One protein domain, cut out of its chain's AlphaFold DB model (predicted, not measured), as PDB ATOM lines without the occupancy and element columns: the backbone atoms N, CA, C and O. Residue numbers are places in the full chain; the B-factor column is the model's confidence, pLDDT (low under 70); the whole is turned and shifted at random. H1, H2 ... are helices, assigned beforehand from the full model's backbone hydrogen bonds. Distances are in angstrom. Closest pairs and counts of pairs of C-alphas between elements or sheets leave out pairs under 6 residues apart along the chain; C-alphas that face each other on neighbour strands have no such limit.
ATOM      1  N   LEU A   6     268.818 229.241 216.293       94.56
ATOM      2  CA  LEU A   6     268.309 228.025 216.936       94.56
ATOM      3  C   LEU A   6     266.790 227.918 216.807       94.56
ATOM      4  O   LEU A   6     266.276 226.844 216.516       94.56
ATOM      5  N   VAL A   7     266.065 229.035 216.880       95.62
ATOM      6  CA  VAL A   7     264.611 229.053 216.640       95.62
ATOM      7  C   VAL A   7     264.298 228.630 215.201       95.62
ATOM      8  O   VAL A   7     263.375 227.854 214.959       95.62
ATOM      9  N   GLN A   8     265.086 229.067 214.215       91.81
ATOM     10  CA  GLN A   8     264.896 228.609 212.831       91.81
ATOM     11  C   GLN A   8     265.212 227.116 212.660       91.81
ATOM     12  O   GLN A   8     264.543 226.429 211.885       91.81
ATOM     13  N   LYS A   9     266.217 226.606 213.380       93.50
ATOM     14  CA  LYS A   9     266.602 225.189 213.351       93.50
ATOM     15  C   LYS A   9     265.571 224.303 214.028       93.50
ATOM     16  O   LYS A   9     265.246 223.263 213.471       93.50
ATOM     17  N   GLY A  10     264.996 224.747 215.138       94.88
ATOM     18  CA  GLY A  10     263.896 224.065 215.807       94.88
ATOM     19  C   GLY A  10     262.646 223.970 214.935       94.88
ATOM     20  O   GLY A  10     262.049 222.905 214.828       94.88
ATOM     21  N   ALA A  11     262.308 225.047 214.216       94.19
ATOM     22  CA  ALA A  11     261.231 225.029 213.226       94.19
ATOM     23  C   ALA A  11     261.477 223.967 212.140       94.19
ATOM     24  O   ALA A  11     260.625 223.122 211.886       94.19
ATOM     25  N   MET A  12     262.666 223.966 211.532       92.94
ATOM     26  CA  MET A  12     263.044 222.945 210.554       92.94
ATOM     27  C   MET A  12     262.974 221.529 211.143       92.94
ATOM     28  O   MET A  12     262.408 220.638 210.512       92.94
ATOM     29  N   PHE A  13     263.532 221.326 212.337       93.12
ATOM     30  CA  PHE A  13     263.599 220.024 212.993       93.12
ATOM     31  C   PHE A  13     262.212 219.480 213.340       93.12
ATOM     32  O   PHE A  13     261.971 218.295 213.155       93.12
ATOM     33  N   GLY A  14     261.273 220.342 213.735       93.19
ATOM     34  CA  GLY A  14     259.875 219.955 213.934       93.19
ATOM     35  C   GLY A  14     259.197 219.396 212.681       93.19
ATOM     36  O   GLY A  14     258.273 218.597 212.790       93.19
ATOM     37  N   LEU A  15     259.655 219.806 211.493       91.75
ATOM     38  CA  LEU A  15     259.085 219.390 210.213       91.75
ATOM     39  C   LEU A  15     259.783 218.154 209.625       91.75
ATOM     40  O   LEU A  15     259.114 217.312 209.031       91.75
ATOM     41  N   ILE A  16     261.112 218.042 209.746       90.12
ATOM     42  CA  ILE A  16     261.885 216.937 209.138       90.12
ATOM     43  C   ILE A  16     262.336 215.860 210.129       90.12
ATOM     44  O   ILE A  16     262.644 214.749 209.705       90.12
ATOM     45  N   GLY A  17     262.435 216.189 211.413       89.56
ATOM     46  CA  GLY A  17     262.978 215.330 212.461       89.56
ATOM     47  C   GLY A  17     261.867 214.718 213.299       89.56
ATOM     48  O   GLY A  17     261.397 213.624 212.988       89.56
ATOM     49  N   ASP A  18     261.460 215.436 214.349       93.50
ATOM     50  CA  ASP A  18     260.412 215.006 215.277       93.50
ATOM     51  C   ASP A  18     259.557 216.184 215.779       93.50
ATOM     52  O   ASP A  18     260.070 217.242 216.171       93.50
ATOM     53  N   LEU A  19     258.235 215.998 215.757       94.12
ATOM     54  CA  LEU A  19     257.261 217.022 216.131       94.12
ATOM     55  C   LEU A  19     257.022 217.126 217.647       94.12
ATOM     56  O   LEU A  19     256.610 218.192 218.105       94.12
ATOM     57  N   PHE A  20     257.264 216.061 218.413       93.25
ATOM     58  CA  PHE A  20     256.805 215.941 219.801       93.25
ATOM     59  C   PHE A  20     257.919 215.672 220.812       93.25
ATOM     60  O   PHE A  20     257.866 216.236 221.901       93.25
ATOM     61  N   ARG A  21     258.945 214.884 220.461       93.75
ATOM     62  CA  ARG A  21     260.014 214.486 221.394       93.75
ATOM     63  C   ARG A  21     260.696 215.691 222.033       93.75
ATOM     64  O   ARG A  21     260.945 216.700 221.370       93.75
ATOM     65  N   ASP A  22     260.998 215.592 223.319       94.75
ATOM     66  CA  ASP A  22     261.624 216.686 224.050       94.75
ATOM     67  C   ASP A  22     263.073 216.919 223.586       94.75
ATOM     68  O   ASP A  22     263.868 215.987 223.460       94.75
ATOM     69  N   PHE A  23     263.423 218.178 223.309       96.12
ATOM     70  CA  PHE A  23     264.756 218.508 222.806       96.12
ATOM     71  C   PHE A  23     265.840 218.336 223.871       96.12
ATOM     72  O   PHE A  23     266.949 217.941 223.514       96.12
ATOM     73  N   ALA A  24     265.550 218.618 225.145       96.25
ATOM     74  CA  ALA A  24     266.529 218.435 226.212       96.25
ATOM     75  C   ALA A  24     266.817 216.943 226.414       96.25
ATOM     76  O   ALA A  24     267.980 216.564 226.515       96.25
ATOM     77  N   HIS A  25     265.789 216.092 226.356       95.44
ATOM     78  CA  HIS A  25     265.932 214.635 226.345       95.44
ATOM     79  C   HIS A  25     266.811 214.155 225.187       95.44
ATOM     80  O   HIS A  25     267.818 213.499 225.435       95.44
ATOM     81  N   ILE A  26     266.511 214.549 223.940       95.06
ATOM     82  CA  ILE A  26     267.322 214.174 222.762       95.06
ATOM     83  C   ILE A  26     268.792 214.587 222.948       95.06
ATOM     84  O   ILE A  26     269.705 213.817 222.644       95.06
ATOM     85  N   ILE A  27     269.033 215.810 223.430       95.88
ATOM     86  CA  ILE A  27     270.385 216.341 223.634       95.88
ATOM     87  C   ILE A  27     271.111 215.570 224.740       95.88
ATOM     88  O   ILE A  27     272.223 215.101 224.511       95.88
ATOM     89  N   ASN A  28     270.496 215.419 225.912       95.19
ATOM     90  CA  ASN A  28     271.101 214.737 227.055       95.19
ATOM     91  C   ASN A  28     271.375 213.265 226.746       95.19
ATOM     92  O   ASN A  28     272.476 212.785 227.013       95.19
ATOM     93  N   PHE A  29     270.418 212.574 226.121       93.62
ATOM     94  CA  PHE A  29     270.584 211.187 225.706       93.62
ATOM     95  C   PHE A  29     271.756 211.044 224.733       93.62
ATOM     96  O   PHE A  29     272.646 210.221 224.930       93.62
ATOM     97  N   GLY A  30     271.815 211.905 223.717       93.44
ATOM     98  CA  GLY A  30     272.889 211.892 222.732       93.44
ATOM     99  C   GLY A  30     274.273 212.262 223.277       93.44
ATOM    100  O   GLY A  30     275.274 211.754 222.774       93.44
ATOM    101  N   LEU A  31     274.348 213.124 224.297       92.75
ATOM    102  CA  LEU A  31     275.600 213.457 224.987       92.75
ATOM    103  C   LEU A  31     276.078 212.331 225.909       92.75
ATOM    104  O   LEU A  31     277.283 212.136 226.043       92.75
ATOM    105  N   ALA A  32     275.147 211.607 226.535       92.31
ATOM    106  CA  ALA A  32     275.444 210.475 227.410       92.31
ATOM    107  C   ALA A  32     275.740 209.175 226.639       92.31
ATOM    108  O   ALA A  32     276.294 208.232 227.205       92.31
ATOM    109  N   ALA A  33     275.368 209.110 225.359       89.88
ATOM    110  CA  ALA A  33     275.511 207.921 224.537       89.88
ATOM    111  C   ALA A  33     276.978 207.516 224.340       89.88
ATOM    112  O   ALA A  33     277.801 208.297 223.857       89.88
ATOM    113  N   SER A  34     277.288 206.254 224.646       82.62
ATOM    114  CA  SER A  34     278.596 205.684 224.331       82.62
ATOM    115  C   SER A  34     278.732 205.474 222.816       82.62
ATOM    116  O   SER A  34     277.837 204.877 222.210       82.62
ATOM    117  N   PRO A  35     279.840 205.908 222.187       76.00
ATOM    118  CA  PRO A  35     280.090 205.651 220.768       76.00
ATOM    119  C   PRO A  35     280.253 204.157 220.449       76.00
ATOM    120  O   PRO A  35     280.053 203.769 219.300       76.00
ATOM    121  N   ASP A  36     280.561 203.336 221.459       77.75
ATOM    122  CA  ASP A  36     280.764 201.888 221.339       77.75
ATOM    123  C   ASP A  36     279.524 201.074 221.747       77.75
ATOM    124  O   ASP A  36     279.589 199.848 221.843       77.75
ATOM    125  N   ALA A  37     278.395 201.735 222.030       76.94
ATOM    126  CA  ALA A  37     277.163 201.041 222.386       76.94
ATOM    127  C   ALA A  37     276.688 200.162 221.221       76.94
ATOM    128  O   ALA A  37     276.518 200.641 220.098       76.94
ATOM    129  N   ASP A  38     276.449 198.883 221.506       76.94
ATOM    130  CA  ASP A  38     275.933 197.938 220.523       76.94
ATOM    131  C   ASP A  38     274.493 198.319 220.129       76.94
ATOM    132  O   ASP A  38     273.602 198.300 220.989       76.94
ATOM    133  N   PRO A  39     274.227 198.629 218.845       72.56
ATOM    134  CA  PRO A  39     272.886 198.959 218.372       72.56
ATOM    135  C   PRO A  39     271.844 197.860 218.616       72.56
ATOM    136  O   PRO A  39     270.651 198.158 218.573       72.56
ATOM    137  N   GLN A  40     272.265 196.607 218.838       72.19
ATOM    138  CA  GLN A  40     271.363 195.478 219.090       72.19
ATOM    139  C   GLN A  40     270.694 195.532 220.467       72.19
ATOM    140  O   GLN A  40     269.598 195.008 220.622       72.19
ATOM    141  N   HIS A  41     271.310 196.203 221.442       79.62
ATOM    142  CA  HIS A  41     270.772 196.337 222.800       79.62
ATOM    143  C   HIS A  41     269.975 197.634 223.002       79.62
ATOM    144  O   HIS A  41     269.592 197.951 224.123       79.62
ATOM    145  N   GLN A  42     269.759 198.410 221.936       81.12
ATOM    146  CA  GLN A  42     269.041 199.677 222.003       81.12
ATOM    147  C   GLN A  42     267.589 199.496 221.567       81.12
ATOM    148  O   GLN A  42     267.298 199.049 220.448       81.12
ATOM    149  N   SER A  43     266.670 199.950 222.414       84.25
ATOM    150  CA  SER A  43     265.254 200.037 222.076       84.25
ATOM    151  C   SER A  43     265.041 200.901 220.824       84.25
ATOM    152  O   SER A  43     265.886 201.704 220.407       84.25
ATOM    153  N   PHE A  44     263.877 200.761 220.185       82.00
ATOM    154  CA  PHE A  44     263.518 201.631 219.059       82.00
ATOM    155  C   PHE A  44     263.569 203.118 219.441       82.00
ATOM    156  O   PHE A  44     264.060 203.938 218.663       82.00
ATOM    157  N   SER A  45     263.096 203.458 220.643       84.06
ATOM    158  CA  SER A  45     263.058 204.845 221.100       84.06
ATOM    159  C   SER A  45     264.459 205.428 221.274       84.06
ATOM    160  O   SER A  45     264.707 206.541 220.814       84.06
ATOM    161  N   GLU A  46     265.388 204.663 221.846       87.88
ATOM    162  CA  GLU A  46     266.778 205.092 222.035       87.88
ATOM    163  C   GLU A  46     267.500 205.267 220.700       87.88
ATOM    164  O   GLU A  46     268.124 206.302 220.463       87.88
ATOM    165  N   ARG A  47     267.358 204.306 219.775       87.94
ATOM    166  CA  ARG A  47     267.921 204.434 218.418       87.94
ATOM    167  C   ARG A  47     267.407 205.689 217.722       87.94
ATOM    168  O   ARG A  47     268.176 206.387 217.057       87.94
ATOM    169  N   ARG A  48     266.120 205.997 217.905       88.38
ATOM    170  CA  ARG A  48     265.508 207.207 217.361       88.38
ATOM    171  C   ARG A  48     266.070 208.473 218.009       88.38
ATOM    172  O   ARG A  48     266.404 209.403 217.280       88.38
ATOM    173  N   ASP A  49     266.220 208.518 219.331       91.44
ATOM    174  CA  ASP A  49     266.816 209.671 220.023       91.44
ATOM    175  C   ASP A  49     268.258 209.929 219.568       91.44
ATOM    176  O   ASP A  49     268.626 211.079 219.311       91.44
ATOM    177  N   LEU A  50     269.057 208.877 219.353       91.31
ATOM    178  CA  LEU A  50     270.411 209.007 218.802       91.31
ATOM    179  C   LEU A  50     270.405 209.548 217.375       91.31
ATOM    180  O   LEU A  50     271.170 210.461 217.062       91.31
ATOM    181  N   GLU A  51     269.549 209.018 216.502       90.38
ATOM    182  CA  GLU A  51     269.414 209.500 215.124       90.38
ATOM    183  C   GLU A  51     269.025 210.987 215.090       90.38
ATOM    184  O   GLU A  51     269.605 211.791 214.345       90.38
ATOM    185  N   LEU A  52     268.071 211.374 215.937       92.50
ATOM    186  CA  LEU A  52     267.611 212.749 216.089       92.50
ATOM    187  C   LEU A  52     268.723 213.654 216.623       92.50
ATOM    188  O   LEU A  52     268.918 214.750 216.091       92.50
ATOM    189  N   PHE A  53     269.513 213.191 217.592       94.75
ATOM    190  CA  PHE A  53     270.674 213.924 218.085       94.75
ATOM    191  C   PHE A  53     271.744 214.122 217.003       94.75
ATOM    192  O   PHE A  53     272.241 215.239 216.824       94.75
ATOM    193  N   GLN A  54     272.073 213.087 216.222       91.75
ATOM    194  CA  GLN A  54     273.022 213.226 215.108       91.75
ATOM    195  C   GLN A  54     272.499 214.195 214.042       91.75
ATOM    196  O   GLN A  54     273.246 215.038 213.535       91.75
ATOM    197  N   THR A  55     271.199 214.136 213.748       90.62
ATOM    198  CA  THR A  55     270.540 215.092 212.855       90.62
ATOM    199  C   THR A  55     270.656 216.515 213.405       90.62
ATOM    200  O   THR A  55     271.003 217.438 212.664       90.62
ATOM    201  N   LEU A  56     270.438 216.707 214.708       91.50
ATOM    202  CA  LEU A  56     270.537 218.011 215.358       91.50
ATOM    203  C   LEU A  56     271.969 218.560 215.307       91.50
ATOM    204  O   LEU A  56     272.147 219.721 214.940       91.50
ATOM    205  N   LYS A  57     272.988 217.725 215.552       92.62
ATOM    206  CA  LYS A  57     274.409 218.082 215.380       92.62
ATOM    207  C   LYS A  57     274.740 218.483 213.948       92.62
ATOM    208  O   LYS A  57     275.473 219.442 213.734       92.62
ATOM    209  N   HIS A  58     274.189 217.798 212.950       88.75
ATOM    210  CA  HIS A  58     274.386 218.196 211.556       88.75
ATOM    211  C   HIS A  58     273.740 219.560 211.257       88.75
ATOM    212  O   HIS A  58     274.275 220.382 210.510       88.75
ATOM    213  N   CYS A  59     272.584 219.821 211.863       85.94
ATOM    214  CA  CYS A  59     271.838 221.059 211.683       85.94
ATOM    215  C   CYS A  59     272.458 222.249 212.429       85.94
ATOM    216  O   CYS A  59     272.353 223.381 211.938       85.94
ATOM    217  N   VAL A  60     273.088 221.988 213.574       90.44
ATOM    218  CA  VAL A  60     273.765 222.936 214.466       90.44
ATOM    219  C   VAL A  60     275.193 222.416 214.715       90.44
ATOM    220  O   VAL A  60     275.443 221.766 215.727       90.44
ATOM    221  N   PRO A  61     276.147 222.660 213.792       89.19
ATOM    222  CA  PRO A  61     277.471 222.023 213.828       89.19
ATOM    223  C   PRO A  61     278.277 222.259 215.109       89.19
ATOM    224  O   PRO A  61     279.059 221.404 215.510       89.19
ATOM    225  N   ASN A  62     278.075 223.399 215.768       92.38
ATOM    226  CA  ASN A  62     278.729 223.763 217.023       92.38
ATOM    227  C   ASN A  62     277.893 223.423 218.270       92.38
ATOM    228  O   ASN A  62     278.215 223.909 219.345       92.38
ATOM    229  N   LEU A  63     276.840 222.602 218.158       93.25
ATOM    230  CA  LEU A  63     275.934 222.276 219.271       93.25
ATOM    231  C   LEU A  63     276.676 221.796 220.522       93.25
ATOM    232  O   LEU A  63     276.457 222.324 221.605       93.25
ATOM    233  N   VAL A  64     277.564 220.811 220.367       92.75
ATOM    234  CA  VAL A  64     278.295 220.213 221.497       92.75
ATOM    235  C   VAL A  64     279.234 221.232 222.145       92.75
ATOM    236  O   VAL A  64     279.323 221.292 223.364       92.75
ATOM    237  N   GLN A  65     279.888 222.065 221.332       93.19
ATOM    238  CA  GLN A  65     280.755 223.134 221.822       93.19
ATOM    239  C   GLN A  65     279.955 224.191 222.591       93.19
ATOM    240  O   GLN A  65     280.343 224.548 223.696       93.19
ATOM    241  N   LEU A  66     278.817 224.638 222.043       92.69
ATOM    242  CA  LEU A  66     277.930 225.594 222.709       92.69
ATOM    243  C   LEU A  66     277.522 225.087 224.093       92.69
ATOM    244  O   LEU A  66     277.627 225.829 225.061       92.69
ATOM    245  N   ILE A  67     277.121 223.816 224.190       94.56
ATOM    246  CA  ILE A  67     276.721 223.191 225.457       94.56
ATOM    247  C   ILE A  67     277.893 223.128 226.441       94.56
ATOM    248  O   ILE A  67     277.729 223.480 227.606       94.56
ATOM    249  N   ALA A  68     279.076 222.712 225.981       92.44
ATOM    250  CA  ALA A  68     280.263 222.619 226.828       92.44
ATOM    251  C   ALA A  68     280.703 223.987 227.383       92.44
ATOM    252  O   ALA A  68     281.161 224.070 228.521       92.44
ATOM    253  N   GLU A  69     280.552 225.056 226.598       93.81
ATOM    254  CA  GLU A  69     280.952 226.419 226.969       93.81
ATOM    255  C   GLU A  69     279.879 227.173 227.776       93.81
ATOM    256  O   GLU A  69     280.215 228.072 228.546       93.81
ATOM    257  N   GLY A  70     278.596 226.830 227.620       89.06
ATOM    258  CA  GLY A  70     277.473 227.567 228.218       89.06
ATOM    259  C   GLY A  70     277.087 227.156 229.644       89.06
ATOM    260  O   GLY A  70     276.243 227.801 230.265       89.06
ATOM    261  N   GLY A  71     277.709 226.109 230.194       89.38
ATOM    262  CA  GLY A  71     277.486 225.670 231.573       89.38
ATOM    263  C   GLY A  71     276.176 224.888 231.798       89.38
ATOM    264  O   GLY A  71     275.532 224.448 230.848       89.38
ATOM    265  N   PRO A  72     275.763 224.683 233.068       87.12
ATOM    266  CA  PRO A  72     274.737 223.693 233.430       87.12
ATOM    267  C   PRO A  72     273.333 223.921 232.851       87.12
ATOM    268  O   PRO A  72     272.576 222.968 232.722       87.12
ATOM    269  N   LEU A  73     272.974 225.163 232.515       93.12
ATOM    270  CA  LEU A  73     271.638 225.524 232.012       93.12
ATOM    271  C   LEU A  73     271.575 225.615 230.481       93.12
ATOM    272  O   LEU A  73     270.542 225.971 229.911       93.12
ATOM    273  N   GLU A  74     272.683 225.337 229.796       95.38
ATOM    274  CA  GLU A  74     272.785 225.594 228.364       95.38
ATOM    275  C   GLU A  74     271.946 224.622 227.531       95.38
ATOM    276  O   GLU A  74     271.361 225.024 226.522       95.38
ATOM    277  N   VAL A  75     271.812 223.368 227.981       96.19
ATOM    278  CA  VAL A  75     270.916 222.387 227.349       96.19
ATOM    279  C   VAL A  75     269.476 222.897 227.368       96.19
ATOM    280  O   VAL A  75     268.852 222.962 226.308       96.19
ATOM    281  N   ASP A  76     268.981 223.345 228.523       96.25
ATOM    282  CA  ASP A  76     267.617 223.868 228.667       96.25
ATOM    283  C   ASP A  76     267.404 225.130 227.825       96.25
ATOM    284  O   ASP A  76     266.373 225.292 227.167       96.25
ATOM    285  N   ARG A  77     268.406 226.018 227.780       96.62
ATOM    286  CA  ARG A  77     268.364 227.234 226.961       96.62
ATOM    287  C   ARG A  77     268.248 226.903 225.472       96.62
ATOM    288  O   ARG A  77     267.408 227.479 224.773       96.62
ATOM    289  N   ILE A  78     269.081 225.989 224.974       96.69
ATOM    290  CA  ILE A  78     269.075 225.564 223.569       96.69
ATOM    291  C   ILE A  78     267.775 224.825 223.244       96.69
ATOM    292  O   ILE A  78     267.129 225.155 222.245       96.69
ATOM    293  N   ALA A  79     267.360 223.882 224.092       96.81
ATOM    294  CA  ALA A  79     266.112 223.142 223.944       96.81
ATOM    295  C   ALA A  79     264.901 224.085 223.895       96.81
ATOM    296  O   ALA A  79     264.073 223.968 222.992       96.81
ATOM    297  N   GLY A  80     264.845 225.092 224.772       97.62
ATOM    298  CA  GLY A  80     263.786 226.102 224.778       97.62
ATOM    299  C   GLY A  80     263.736 226.946 223.499       97.62
ATOM    300  O   GLY A  80     262.653 227.250 222.990       97.62
ATOM    301  N   LEU A  81     264.889 227.301 222.919       97.31
ATOM    302  CA  LEU A  81     264.938 228.013 221.634       97.31
ATOM    303  C   LEU A  81     264.502 227.126 220.462       97.31
ATOM    304  O   LEU A  81     263.757 227.589 219.591       97.31
ATOM    305  N   LEU A  82     264.930 225.862 220.443       96.81
ATOM    306  CA  LEU A  82     264.503 224.886 219.442       96.81
ATOM    307  C   LEU A  82     262.986 224.653 219.527       96.81
ATOM    308  O   LEU A  82     262.284 224.755 218.516       96.81
ATOM    309  N   ASP A  83     262.455 224.433 220.728       97.06
ATOM    310  CA  ASP A  83     261.027 224.190 220.910       97.06
ATOM    311  C   ASP A  83     260.184 225.417 220.554       97.06
ATOM    312  O   ASP A  83     259.188 225.298 219.840       97.06
ATOM    313  N   LYS A  84     260.637 226.625 220.911       97.50
ATOM    314  CA  LYS A  84     259.998 227.873 220.469       97.50
ATOM    315  C   LYS A  84     259.850 227.920 218.948       97.50
ATOM    316  O   LYS A  84     258.798 228.315 218.441       97.50
ATOM    317  N   GLY A  85     260.886 227.510 218.219       95.88
ATOM    318  CA  GLY A  85     260.871 227.391 216.763       95.88
ATOM    319  C   GLY A  85     259.848 226.387 216.251       95.88
ATOM    320  O   GLY A  85     258.988 226.730 215.433       95.88
ATOM    321  N   ARG A  86     259.928 225.158 216.765       95.88
ATOM    322  CA  ARG A  86     259.033 224.046 216.430       95.88
ATOM    323  C   ARG A  86     257.570 224.403 216.676       95.88
ATOM    324  O   ARG A  86     256.743 224.300 215.770       95.88
ATOM    325  N   SER A  87     257.262 224.891 217.872       95.38
ATOM    326  CA  SER A  87     255.916 225.268 218.297       95.38
ATOM    327  C   SER A  87     255.360 226.445 217.491       95.38
ATOM    328  O   SER A  87     254.199 226.407 217.082       95.38
ATOM    329  N   SER A  88     256.185 227.451 217.174       95.25
ATOM    330  CA  SER A  88     255.766 228.591 216.342       95.25
ATOM    331  C   SER A  88     255.437 228.177 214.904       95.25
ATOM    332  O   SER A  88     254.426 228.618 214.345       95.25
TER     333      SER A  88
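This is residues 6 to 88 of the 346 residues of an uncharacterized protein of Dichomitus squalens (UniProt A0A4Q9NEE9). Two crossed pairs of helices are joined into one small helical body: H1 and H5 cross as an X near their middles, H2 and H3 cross nearly at right angles, and the first residue of H2 comes close to Ala 79 of H5. The short helix H4 lies to one side, at a corner with the end of H3 and the beginning of H5, while the long link of residues 33 to 43 reaches to the end of the longest axis away from H1 and H5. The printed part has 83 residues with five named helices, in the order H1, H2, H3, H4, H5, and no named strand; the class is all helix. It is compact, with a radius of gyration of the C-alphas of 12.4 A and spans of 36 by 28 by 18 A.

H1, residues 6 to 16, begins at C-alpha 6 at (268.309, 228.025, 216.936) and is 15.0 A long from first to last C-alpha. H2, residues 23 to 32, is 14.1 A long. H3, residues 44 to 59, is the longest helix by residues; it runs 22.4 A from C-alpha 44 at (263.518, 201.631, 219.059). H4, residues 63 to 70, is 10.5 A long. H5, residues 74 to 88, runs 21.1 A and ends at C-alpha 88 at (255.766, 228.591, 216.342).

H5 is the hub, the helix that touches most other helices. H1 touches it at a steep tilt of 59 degrees, the same way; their closest C-alphas, those of Gly 10 and Leu 82, are 3.8 A apart. H2 touches H5 at a steep tilt of 38 degrees, opposite ways, closest at the C-alphas of Phe 23 and Ala 79, 5.0 A apart. H3 touches H2 with residues 49 to 54 alone, about perpendicular at 83 degrees; the closest C-alphas, those of Ile 26 and Asp 49, are 5.3 A apart. The helix packing is mostly crossed: of the 3 pairs of helices that touch other than only at the corner, 0 are at a shallow tilt. H4 only just touches H5, only at the corner, with 3 pairs of C-alphas within 8 A; the closest are those of Ile 67 and Glu 74, 5.5 A apart. H1 and H4 are apart, and so are H3 and H5. In H1, H2, H3, H4 and H5 every backbone O i to N i+4 pair is within hydrogen-bond range.

The two C-alphas farthest apart, those of Asp 38 and Ser 88, are 36.9 A apart. The printed part has no cut. The link from H2 to H3, 11 residues, is long; those from H3 to H4 and from H4 to H5 are tight. The mean pLDDT of the printed part is 91.1, and no printed residue is under 70.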